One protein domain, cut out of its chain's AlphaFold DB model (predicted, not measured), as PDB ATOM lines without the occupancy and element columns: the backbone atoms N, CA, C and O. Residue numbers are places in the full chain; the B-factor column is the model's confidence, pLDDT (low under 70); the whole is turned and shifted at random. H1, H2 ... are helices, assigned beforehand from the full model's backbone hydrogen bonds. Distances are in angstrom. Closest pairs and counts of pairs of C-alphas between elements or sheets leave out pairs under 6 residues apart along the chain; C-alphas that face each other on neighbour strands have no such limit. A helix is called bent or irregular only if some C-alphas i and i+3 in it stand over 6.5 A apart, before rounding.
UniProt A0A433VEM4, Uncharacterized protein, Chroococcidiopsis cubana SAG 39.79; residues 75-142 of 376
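What this domain is: This is residues 75 to 142 of the 376 residues of an uncharacterized protein of Chroococcidiopsis cubana SAG 39.79 (UniProt A0A433VEM4). A helical hairpin, H1 and H2, has a third helix, H4, crossing H2 on the side away from H1, and a short helix, H3, packs on the first residues of H4. H2 is the middle piece between H1 and H4, while the loop between H2 and H3 swings round one end of the domain. The printed part has 68 residues with four named helices, in the order H1, H2, H3, H4, and no named strand; its class is all helix. It is compact, with a radius of gyration of the C-alphas of 11.0 A, and rounded, spanning 30 by 24 by 20 A.

How they stand to each other: Start with H1, residues 75 to 86, and go on through a tight link to H2, residues 92 to 107. The two touch and form a helical hairpin, running opposite ways at a shallow tilt of 25 degrees; their closest C-alphas are those of Leu 83 and Ala 101, 5.2 A apart. Next look at H3, residues 118 to 126, which is close to H2 but not clearly touching: their closest C-alphas, those of Arg 106 and Phe 118, are 6.2 A apart. Then find H4, residues 130 to 142, which touches H3 with residues 130 to 133 alone. Their lines are about perpendicular, at 85 degrees, and their closest C-alphas are those of Glu 119 and Arg 130, 5.6 A apart. H4 also touches H2, with 21 pairs of C-alphas within 8 A; the closest are those of Gly 99 and Ile 137, 4.0 A apart. H2 and H4 run opposite ways at a steep tilt of 69 degrees, only just short of about perpendicular. H1 is apart from H3 and from H4. The helix packing is only just mostly crossed, with 1 of 3 touching pairs at a shallow tilt. In H2 and H3 every O i to N i+4 pair is within hydrogen-bond range; in H1 it is 7 of 8 and in H4 7 of 9.

Where its parts are: Find C-alpha 75 at (128.447, 98.326, 140.562); from there H1 runs 17.3 A to C-alpha 86. H2, the longest helix with 16 residues, begins at C-alpha 92, at (136.421, 78.984, 159.950), and runs 23.1 A to C-alpha 107. H3 covers 11.6 A from C-alpha 118 to C-alpha 126. H4 covers 18.5 A and ends at C-alpha 142, at (128.479, 87.051, 167.995). H4 is irregular, but only just: C-alphas 137 and 140 are 6.7 A apart.

The domain as a whole: The two C-alphas farthest apart are those of Ser 113 and Leu 142, at 30.6 A. The printed part has no cut. No link is long: H1 to H2 and H3 to H4 are tight, and H2 to H3 is short, with 10 residues. The mean pLDDT of the printed part is 89.1; look at residues 90 to 93 for the model's low confidence, under 70.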
ATOM      1  N   GLU A  75     127.752  98.321 139.271       92.31
ATOM      2  CA  GLU A  75     128.447  98.326 140.562       92.31
ATOM      3  C   GLU A  75     127.898  97.271 141.529       92.31
ATOM      4  O   GLU A  75     128.647  96.393 141.947       92.31
ATOM      5  N   ASP A  76     126.584  97.272 141.782       92.56
ATOM      6  CA  ASP A  76     125.892  96.234 142.565       92.56
ATOM      7  C   ASP A  76     126.152  94.817 142.011       92.56
ATOM      8  O   ASP A  76     126.227  93.853 142.772       92.56
ATOM      9  N   GLN A  77     126.303  94.678 140.689       91.06
ATOM     10  CA  GLN A  77     126.651  93.414 140.041       91.06
ATOM     11  C   GLN A  77     128.076  92.956 140.394       91.06
ATOM     12  O   GLN A  77     128.253  91.805 140.793       91.06
ATOM     13  N   ARG A  78     129.077  93.847 140.306       91.88
ATOM     14  CA  ARG A  78     130.463  93.546 140.718       91.88
ATOM     15  C   ARG A  78     130.557  93.241 142.209       91.88
ATOM     16  O   ARG A  78     131.257  92.311 142.600       91.88
ATOM     17  N   ASP A  79     129.835  93.991 143.037       91.44
ATOM     18  CA  ASP A  79     129.796  93.755 144.479       91.44
ATOM     19  C   ASP A  79     129.155  92.408 144.801       91.44
ATOM     20  O   ASP A  79     129.714  91.646 145.589       91.44
ATOM     21  N   ARG A  80     128.053  92.045 144.129       92.69
ATOM     22  CA  ARG A  80     127.493  90.693 144.229       92.69
ATOM     23  C   ARG A  80     128.536  89.640 143.875       92.69
ATOM     24  O   ARG A  80     128.739  88.731 144.667       92.69
ATOM     25  N   GLU A  81     129.216  89.755 142.740       91.19
ATOM     26  CA  GLU A  81     130.233  88.784 142.314       91.19
ATOM     27  C   GLU A  81     131.392  88.667 143.319       91.19
ATOM     28  O   GLU A  81     131.829  87.554 143.631       91.19
ATOM     29  N   ARG A  82     131.832  89.791 143.902       91.69
ATOM     30  CA  ARG A  82     132.819  89.811 144.992       91.69
ATOM     31  C   ARG A  82     132.306  89.058 146.219       91.69
ATOM     32  O   ARG A  82     133.028  88.229 146.766       91.69
ATOM     33  N   LEU A  83     131.066  89.302 146.636       90.75
ATOM     34  CA  LEU A  83     130.455  88.677 147.814       90.75
ATOM     35  C   LEU A  83     130.190  87.175 147.590       90.75
ATOM     36  O   LEU A  83     130.518  86.353 148.446       90.75
ATOM     37  N   GLU A  84     129.723  86.791 146.398       90.56
ATOM     38  CA  GLU A  84     129.596  85.396 145.962       90.56
ATOM     39  C   GLU A  84     130.952  84.660 145.903       90.56
ATOM     40  O   GLU A  84     130.974  83.431 145.977       90.56
ATOM     41  N   SER A  85     132.084  85.369 145.786       86.50
ATOM     42  CA  SER A  85     133.419  84.751 145.797       86.50
ATOM     43  C   SER A  85     133.842  84.255 147.186       86.50
ATOM     44  O   SER A  85     134.376  83.148 147.292       86.50
ATOM     45  N   TYR A  86     133.522  84.989 148.262       80.06
ATOM     46  CA  TYR A  86     133.783  84.542 149.640       80.06
ATOM     47  C   TYR A  86     132.968  83.287 149.988       80.06
ATOM     48  O   TYR A  86     133.477  82.369 150.631       80.06
ATOM     49  N   LEU A  87     131.737  83.193 149.469       82.44
ATOM     50  CA  LEU A  87     130.821  82.057 149.660       82.44
ATOM     51  C   LEU A  87     131.306  80.729 149.034       82.44
ATOM     52  O   LEU A  87     130.647  79.703 149.184       82.44
ATOM     53  N   LYS A  88     132.468  80.716 148.363       80.25
ATOM     54  CA  LYS A  88     133.105  79.510 147.793       80.25
ATOM     55  C   LYS A  88     134.197  78.903 148.688       80.25
ATOM     56  O   LYS A  88     134.645  77.788 148.422       80.25
ATOM     57  N   GLN A  89     134.648  79.613 149.724       74.81
ATOM     58  CA  GLN A  89     135.745  79.185 150.606       74.81
ATOM     59  C   GLN A  89     135.270  78.205 151.692       74.81
ATOM     60  O   GLN A  89     134.149  78.322 152.169       74.81
ATOM     61  N   LYS A  90     136.117  77.257 152.121       61.38
ATOM     62  CA  LYS A  90     135.802  76.274 153.180       61.38
ATOM     63  C   LYS A  90     136.793  76.382 154.350       61.38
ATOM     64  O   LYS A  90     137.777  75.653 154.388       61.38
ATOM     65  N   SER A  91     136.537  77.285 155.295       64.19
ATOM     66  CA  SER A  91     137.344  77.482 156.515       64.19
ATOM     67  C   SER A  91     136.504  78.086 157.656       64.19
ATOM     68  O   SER A  91     135.335  78.412 157.461       64.19
ATOM     69  N   LEU A  92     137.079  78.250 158.855       59.16
ATOM     70  CA  LEU A  92     136.421  78.984 159.950       59.16
ATOM     71  C   LEU A  92     136.239  80.470 159.606       59.16
ATOM     72  O   LEU A  92     135.148  81.014 159.760       59.16
ATOM     73  N   GLU A  93     137.279  81.092 159.049       66.88
ATOM     74  CA  GLU A  93     137.218  82.440 158.466       66.88
ATOM     75  C   GLU A  93     136.099  82.558 157.429       66.88
ATOM     76  O   GLU A  93     135.417  83.582 157.369       66.88
ATOM     77  N   ALA A  94     135.850  81.488 156.664       76.44
ATOM     78  CA  ALA A  94     134.747  81.453 155.724       76.44
ATOM     79  C   ALA A  94     133.393  81.601 156.431       76.44
ATOM     80  O   ALA A  94     132.595  82.377 155.942       76.44
ATOM     81  N   TYR A  95     133.116  81.002 157.599       80.75
ATOM     82  CA  TYR A  95     131.829  81.242 158.288       80.75
ATOM     83  C   TYR A  95     131.617  82.712 158.678       80.75
ATOM     84  O   TYR A  95     130.501  83.223 158.554       80.75
ATOM     85  N   TYR A  96     132.678  83.404 159.103       84.19
ATOM     86  CA  TYR A  96     132.632  84.838 159.395       84.19
ATOM     87  C   TYR A  96     132.410  85.655 158.108       84.19
ATOM     88  O   TYR A  96     131.440  86.411 158.008       84.19
ATOM     89  N   GLY A  97     133.228  85.431 157.075       84.88
ATOM     90  CA  GLY A  97     133.099  86.104 155.779       84.88
ATOM     91  C   GLY A  97     131.779  85.800 155.054       84.88
ATOM     92  O   GLY A  97     131.197  86.686 154.438       84.88
ATOM     93  N   TRP A  98     131.254  84.579 155.177       89.56
ATOM     94  CA  TRP A  98     129.945  84.157 154.668       89.56
ATOM     95  C   TRP A  98     128.821  84.912 155.369       89.56
ATOM     96  O   TRP A  98     127.897  85.369 154.706       89.56
ATOM     97  N   GLY A  99     128.900  85.062 156.695       91.44
ATOM     98  CA  GLY A  99     127.933  85.834 157.466       91.44
ATOM     99  C   GLY A  99     127.885  87.298 157.038       91.44
ATOM    100  O   GLY A  99     126.802  87.820 156.774       91.44
ATOM    101  N   GLN A 100     129.054  87.932 156.886       91.56
ATOM    102  CA  GLN A 100     129.164  89.306 156.388       91.56
ATOM    103  C   GLN A 100     128.650  89.432 154.945       91.56
ATOM    104  O   GLN A 100     127.842  90.313 154.654       91.56
ATOM    105  N   ALA A 101     129.047  88.519 154.053       92.94
ATOM    106  CA  ALA A 101     128.641  88.544 152.652       92.94
ATOM    107  C   ALA A 101     127.132  88.325 152.462       92.94
ATOM    108  O   ALA A 101     126.494  89.032 151.682       92.94
ATOM    109  N   LEU A 102     126.537  87.384 153.200       94.88
ATOM    110  CA  LEU A 102     125.092  87.145 153.184       94.88
ATOM    111  C   LEU A 102     124.309  88.319 153.781       94.88
ATOM    112  O   LEU A 102     123.244  88.643 153.258       94.88
ATOM    113  N   ALA A 103     124.829  88.973 154.825       95.31
ATOM    114  CA  ALA A 103     124.228  90.185 155.376       95.31
ATOM    115  C   ALA A 103     124.222  91.315 154.337       95.31
ATOM    116  O   ALA A 103     123.165  91.872 154.050       95.31
ATOM    117  N   GLU A 104     125.362  91.588 153.693       95.38
ATOM    118  CA  GLU A 104     125.467  92.639 152.678       95.38
ATOM    119  C   GLU A 104     124.569  92.356 151.455       95.38
ATOM    120  O   GLU A 104     123.814  93.234 151.032       95.38
ATOM    121  N   ILE A 105     124.561  91.118 150.936       94.81
ATOM    122  CA  ILE A 105     123.669  90.702 149.835       94.81
ATOM    123  C   ILE A 105     122.191  90.892 150.207       94.81
ATOM    124  O   ILE A 105     121.401  91.339 149.368       94.81
ATOM    125  N   ARG A 106     121.804  90.551 151.443       95.69
ATOM    126  CA  ARG A 106     120.432  90.699 151.947       95.69
ATOM    127  C   ARG A 106     120.040  92.170 152.058       95.69
ATOM    128  O   ARG A 106     119.005  92.563 151.522       95.69
ATOM    129  N   ASP A 107     120.868  92.965 152.727       95.38
ATOM    130  CA  ASP A 107     120.531  94.323 153.160       95.38
ATOM    131  C   ASP A 107     120.571  95.313 151.986       95.38
ATOM    132  O   ASP A 107     119.665  96.133 151.837       95.38
ATOM    133  N   ARG A 108     121.529  95.152 151.059       95.12
ATOM    134  CA  ARG A 108     121.560  95.867 149.766       95.12
ATOM    135  C   ARG A 108     120.617  95.267 148.710       95.12
ATOM    136  O   ARG A 108     120.523  95.788 147.599       95.12
ATOM    137  N   LYS A 109     119.919  94.167 149.023       94.50
ATOM    138  CA  LYS A 109     119.042  93.409 148.110       94.50
ATOM    139  C   LYS A 109     119.713  93.052 146.776       94.50
ATOM    140  O   LYS A 109     119.100  93.187 145.719       94.50
ATOM    141  N   LEU A 110     120.965  92.592 146.801       94.81
ATOM    142  CA  LEU A 110     121.733  92.266 145.586       94.81
ATOM    143  C   LEU A 110     121.198  91.026 144.844       94.81
ATOM    144  O   LEU A 110     121.546  90.777 143.697       94.81
ATOM    145  N   PHE A 111     120.310  90.248 145.461       94.19
ATOM    146  CA  PHE A 111     119.656  89.101 144.826       94.19
ATOM    147  C   PHE A 111     118.546  89.486 143.818       94.19
ATOM    148  O   PHE A 111     118.197  88.665 142.963       94.19
ATOM    149  N   ARG A 112     118.028  90.727 143.879       93.88
ATOM    150  CA  ARG A 112     116.774  91.189 143.234       93.88
ATOM    151  C   ARG A 112     116.688  91.066 141.705       93.88
ATOM    152  O   ARG A 112     115.586  91.076 141.169       93.88
ATOM    153  N   SER A 113     117.820  90.922 141.017       91.56
ATOM    154  CA  SER A 113     117.895  90.715 139.558       91.56
ATOM    155  C   SER A 113     117.762  89.260 139.116       91.56
ATOM    156  O   SER A 113     117.800  88.974 137.926       91.56
ATOM    157  N   THR A 114     117.684  88.327 140.064       90.19
ATOM    158  CA  THR A 114     117.692  86.878 139.782       90.19
ATOM    159  C   THR A 114     116.720  86.084 140.647       90.19
ATOM    160  O   THR A 114     116.397  84.954 140.308       90.19
ATOM    161  N   HIS A 115     116.307  86.636 141.790       93.06
ATOM    162  CA  HIS A 115     115.455  85.970 142.766       93.06
ATOM    163  C   HIS A 115     114.526  87.001 143.411       93.06
ATOM    164  O   HIS A 115     114.972  88.088 143.786       93.06
ATOM    165  N   ARG A 116     113.250  86.644 143.590       89.38
ATOM    166  CA  ARG A 116     112.247  87.490 144.257       89.38
ATOM    167  C   ARG A 116     112.537  87.677 145.748       89.38
ATOM    168  O   ARG A 116     112.341  88.769 146.280       89.38
ATOM    169  N   THR A 117     113.017  86.633 146.425       93.25
ATOM    170  CA  THR A 117     113.335  86.668 147.859       93.25
ATOM    171  C   THR A 117     114.791  86.291 148.141       93.25
ATOM    172  O   THR A 117     115.442  85.579 147.375       93.25
ATOM    173  N   PHE A 118     115.305  86.753 149.285       94.31
ATOM    174  CA  PHE A 118     116.625  86.351 149.782       94.31
ATOM    175  C   PHE A 118     116.681  84.851 150.121       94.31
ATOM    176  O   PHE A 118     117.730  84.226 150.001       94.31
ATOM    177  N   GLU A 119     115.550  84.269 150.523       94.31
ATOM    178  CA  GLU A 119     115.443  82.845 150.834       94.31
ATOM    179  C   GLU A 119     115.573  81.986 149.574       94.31
ATOM    180  O   GLU A 119     116.408  81.084 149.553       94.31
ATOM    181  N   ASP A 120     114.862  82.336 148.496       94.56
ATOM    182  CA  ASP A 120     115.020  81.688 147.188       94.56
ATOM    183  C   ASP A 120     116.465  81.770 146.698       94.56
ATOM    184  O   ASP A 120     117.004  80.788 146.196       94.56
ATOM    185  N   TYR A 121     117.106  82.932 146.862       94.44
ATOM    186  CA  TYR A 121     118.509  83.130 146.506       94.44
ATOM    187  C   TYR A 121     119.430  82.185 147.285       94.44
ATOM    188  O   TYR A 121     120.196  81.436 146.678       94.44
ATOM    189  N   CYS A 122     119.330  82.155 148.617       93.75
ATOM    190  CA  CYS A 122     120.122  81.260 149.460       93.75
ATOM    191  C   CYS A 122     119.886  79.776 149.134       93.75
ATOM    192  O   CYS A 122     120.844  79.001 149.049       93.75
ATOM    193  N   GLN A 123     118.631  79.391 148.904       93.19
ATOM    194  CA  GLN A 123     118.250  78.010 148.641       93.19
ATOM    195  C   GLN A 123     118.677  77.547 147.238       93.19
ATOM    196  O   GLN A 123     119.234  76.456 147.117       93.19
ATOM    197  N   LYS A 124     118.477  78.360 146.189       92.81
ATOM    198  CA  LYS A 124     118.820  78.000 144.800       92.81
ATOM    199  C   LYS A 124     120.322  78.111 144.500       92.81
ATOM    200  O   LYS A 124     120.837  77.276 143.764       92.81
ATOM    201  N   LYS A 125     121.045  79.094 145.062       90.56
ATOM    202  CA  LYS A 125     122.503  79.250 144.842       90.56
ATOM    203  C   LYS A 125     123.363  78.326 145.705       90.56
ATOM    204  O   LYS A 125     124.391  77.858 145.227       90.56
ATOM    205  N   TYR A 126     122.983  78.107 146.968       89.50
ATOM    206  CA  TYR A 126     123.858  77.472 147.969       89.50
ATOM    207  C   TYR A 126     123.230  76.266 148.681       89.50
ATOM    208  O   TYR A 126     123.891  75.626 149.495       89.50
ATOM    209  N   GLY A 127     121.956  75.949 148.419       90.50
ATOM    210  CA  GLY A 127     121.226  74.914 149.159       90.50
ATOM    211  C   GLY A 127     120.931  75.291 150.617       90.50
ATOM    212  O   GLY A 127     120.553  74.429 151.411       90.50
ATOM    213  N   PHE A 128     121.124  76.557 150.998       92.00
ATOM    214  CA  PHE A 128     120.981  77.006 152.377       92.00
ATOM    215  C   PHE A 128     119.515  77.266 152.720       92.00
ATOM    216  O   PHE A 128     118.903  78.194 152.196       92.00
ATOM    217  N   THR A 129     118.997  76.517 153.697       91.75
ATOM    218  CA  THR A 129     117.719  76.857 154.340       91.75
ATOM    219  C   THR A 129     117.780  78.254 154.961       91.75
ATOM    220  O   THR A 129     118.827  78.669 155.474       91.75
ATOM    221  N   ARG A 130     116.636  78.945 155.025       90.44
ATOM    222  CA  ARG A 130     116.488  80.254 155.683       90.44
ATOM    223  C   ARG A 130     117.157  80.329 157.052       90.44
ATOM    224  O   ARG A 130     117.960  81.220 157.309       90.44
ATOM    225  N   ARG A 131     116.885  79.336 157.906       91.25
ATOM    226  CA  ARG A 131     117.451  79.237 159.258       91.25
ATOM    227  C   ARG A 131     118.981  79.152 159.242       91.25
ATOM    228  O   ARG A 131     119.617  79.730 160.116       91.25
ATOM    229  N   HIS A 132     119.574  78.446 158.278       90.06
ATOM    230  CA  HIS A 132     121.030  78.371 158.159       90.06
ATOM    231  C   HIS A 132     121.629  79.707 157.700       90.06
ATOM    232  O   HIS A 132     122.599  80.161 158.300       90.06
ATOM    233  N   ALA A 133     121.010  80.379 156.724       92.25
ATOM    234  CA  ALA A 133     121.418  81.718 156.299       92.25
ATOM    235  C   ALA A 133     121.321  82.748 157.443       92.25
ATOM    236  O   ALA A 133     122.258  83.513 157.666       92.25
ATOM    237  N   ASP A 134     120.243  82.723 158.235       92.12
ATOM    238  CA  ASP A 134     120.094  83.595 159.407       92.12
ATOM    239  C   ASP A 134     121.130  83.291 160.509       92.12
ATOM    240  O   ASP A 134     121.590  84.211 161.185       92.12
ATOM    241  N   TYR A 135     121.536  82.028 160.690       91.38
ATOM    242  CA  TYR A 135     122.630  81.665 161.602       91.38
ATOM    243  C   TYR A 135     124.002  82.127 161.099       91.38
ATOM    244  O   TYR A 135     124.784  82.631 161.900       91.38
ATOM    245  N   LEU A 136     124.278  82.022 159.794       91.19
ATOM    246  CA  LEU A 136     125.491  82.581 159.190       91.19
ATOM    247  C   LEU A 136     125.559  84.095 159.424       91.19
ATOM    248  O   LEU A 136     126.557  84.584 159.940       91.19
ATOM    249  N   ILE A 137     124.477  84.829 159.153       93.38
ATOM    250  CA  ILE A 137     124.413  86.287 159.361       93.38
ATOM    251  C   ILE A 137     124.580  86.677 160.842       93.38
ATOM    252  O   ILE A 137     125.175  87.708 161.147       93.38
ATOM    253  N   LYS A 138     124.093  85.858 161.784       92.75
ATOM    254  CA  LYS A 138     124.264  86.093 163.230       92.75
ATOM    255  C   LYS A 138     125.658  85.747 163.765       92.75
ATOM    256  O   LYS A 138     125.966  86.124 164.894       92.75
ATOM    257  N   PHE A 139     126.493  85.047 162.999       90.19
ATOM    258  CA  PHE A 139     127.793  84.575 163.472       90.19
ATOM    259  C   PHE A 139     128.838  85.699 163.631       90.19
ATOM    260  O   PHE A 139     129.394  85.783 164.725       90.19
ATOM    261  N   PRO A 140     129.061  86.615 162.663       89.62
ATOM    262  CA  PRO A 140     129.978  87.745 162.844       89.62
ATOM    263  C   PRO A 140     129.703  88.615 164.080       89.62
ATOM    264  O   PRO A 140     130.614  88.737 164.894       89.62
ATOM    265  N   PRO A 141     128.480  89.140 164.328       89.69
ATOM    266  CA  PRO A 141     128.243  89.980 165.504       89.69
ATOM    267  C   PRO A 141     128.349  89.212 166.832       89.69
ATOM    268  O   PRO A 141     128.643  89.822 167.857       89.69
ATOM    269  N   LEU A 142     128.148  87.885 166.836       89.56
ATOM    270  CA  LEU A 142     128.479  87.051 167.995       89.56
ATOM    271  C   LEU A 142     130.000  87.004 168.203       89.56
ATOM    272  O   LEU A 142     130.446  87.230 169.323       89.56
TER     273      LEU A 142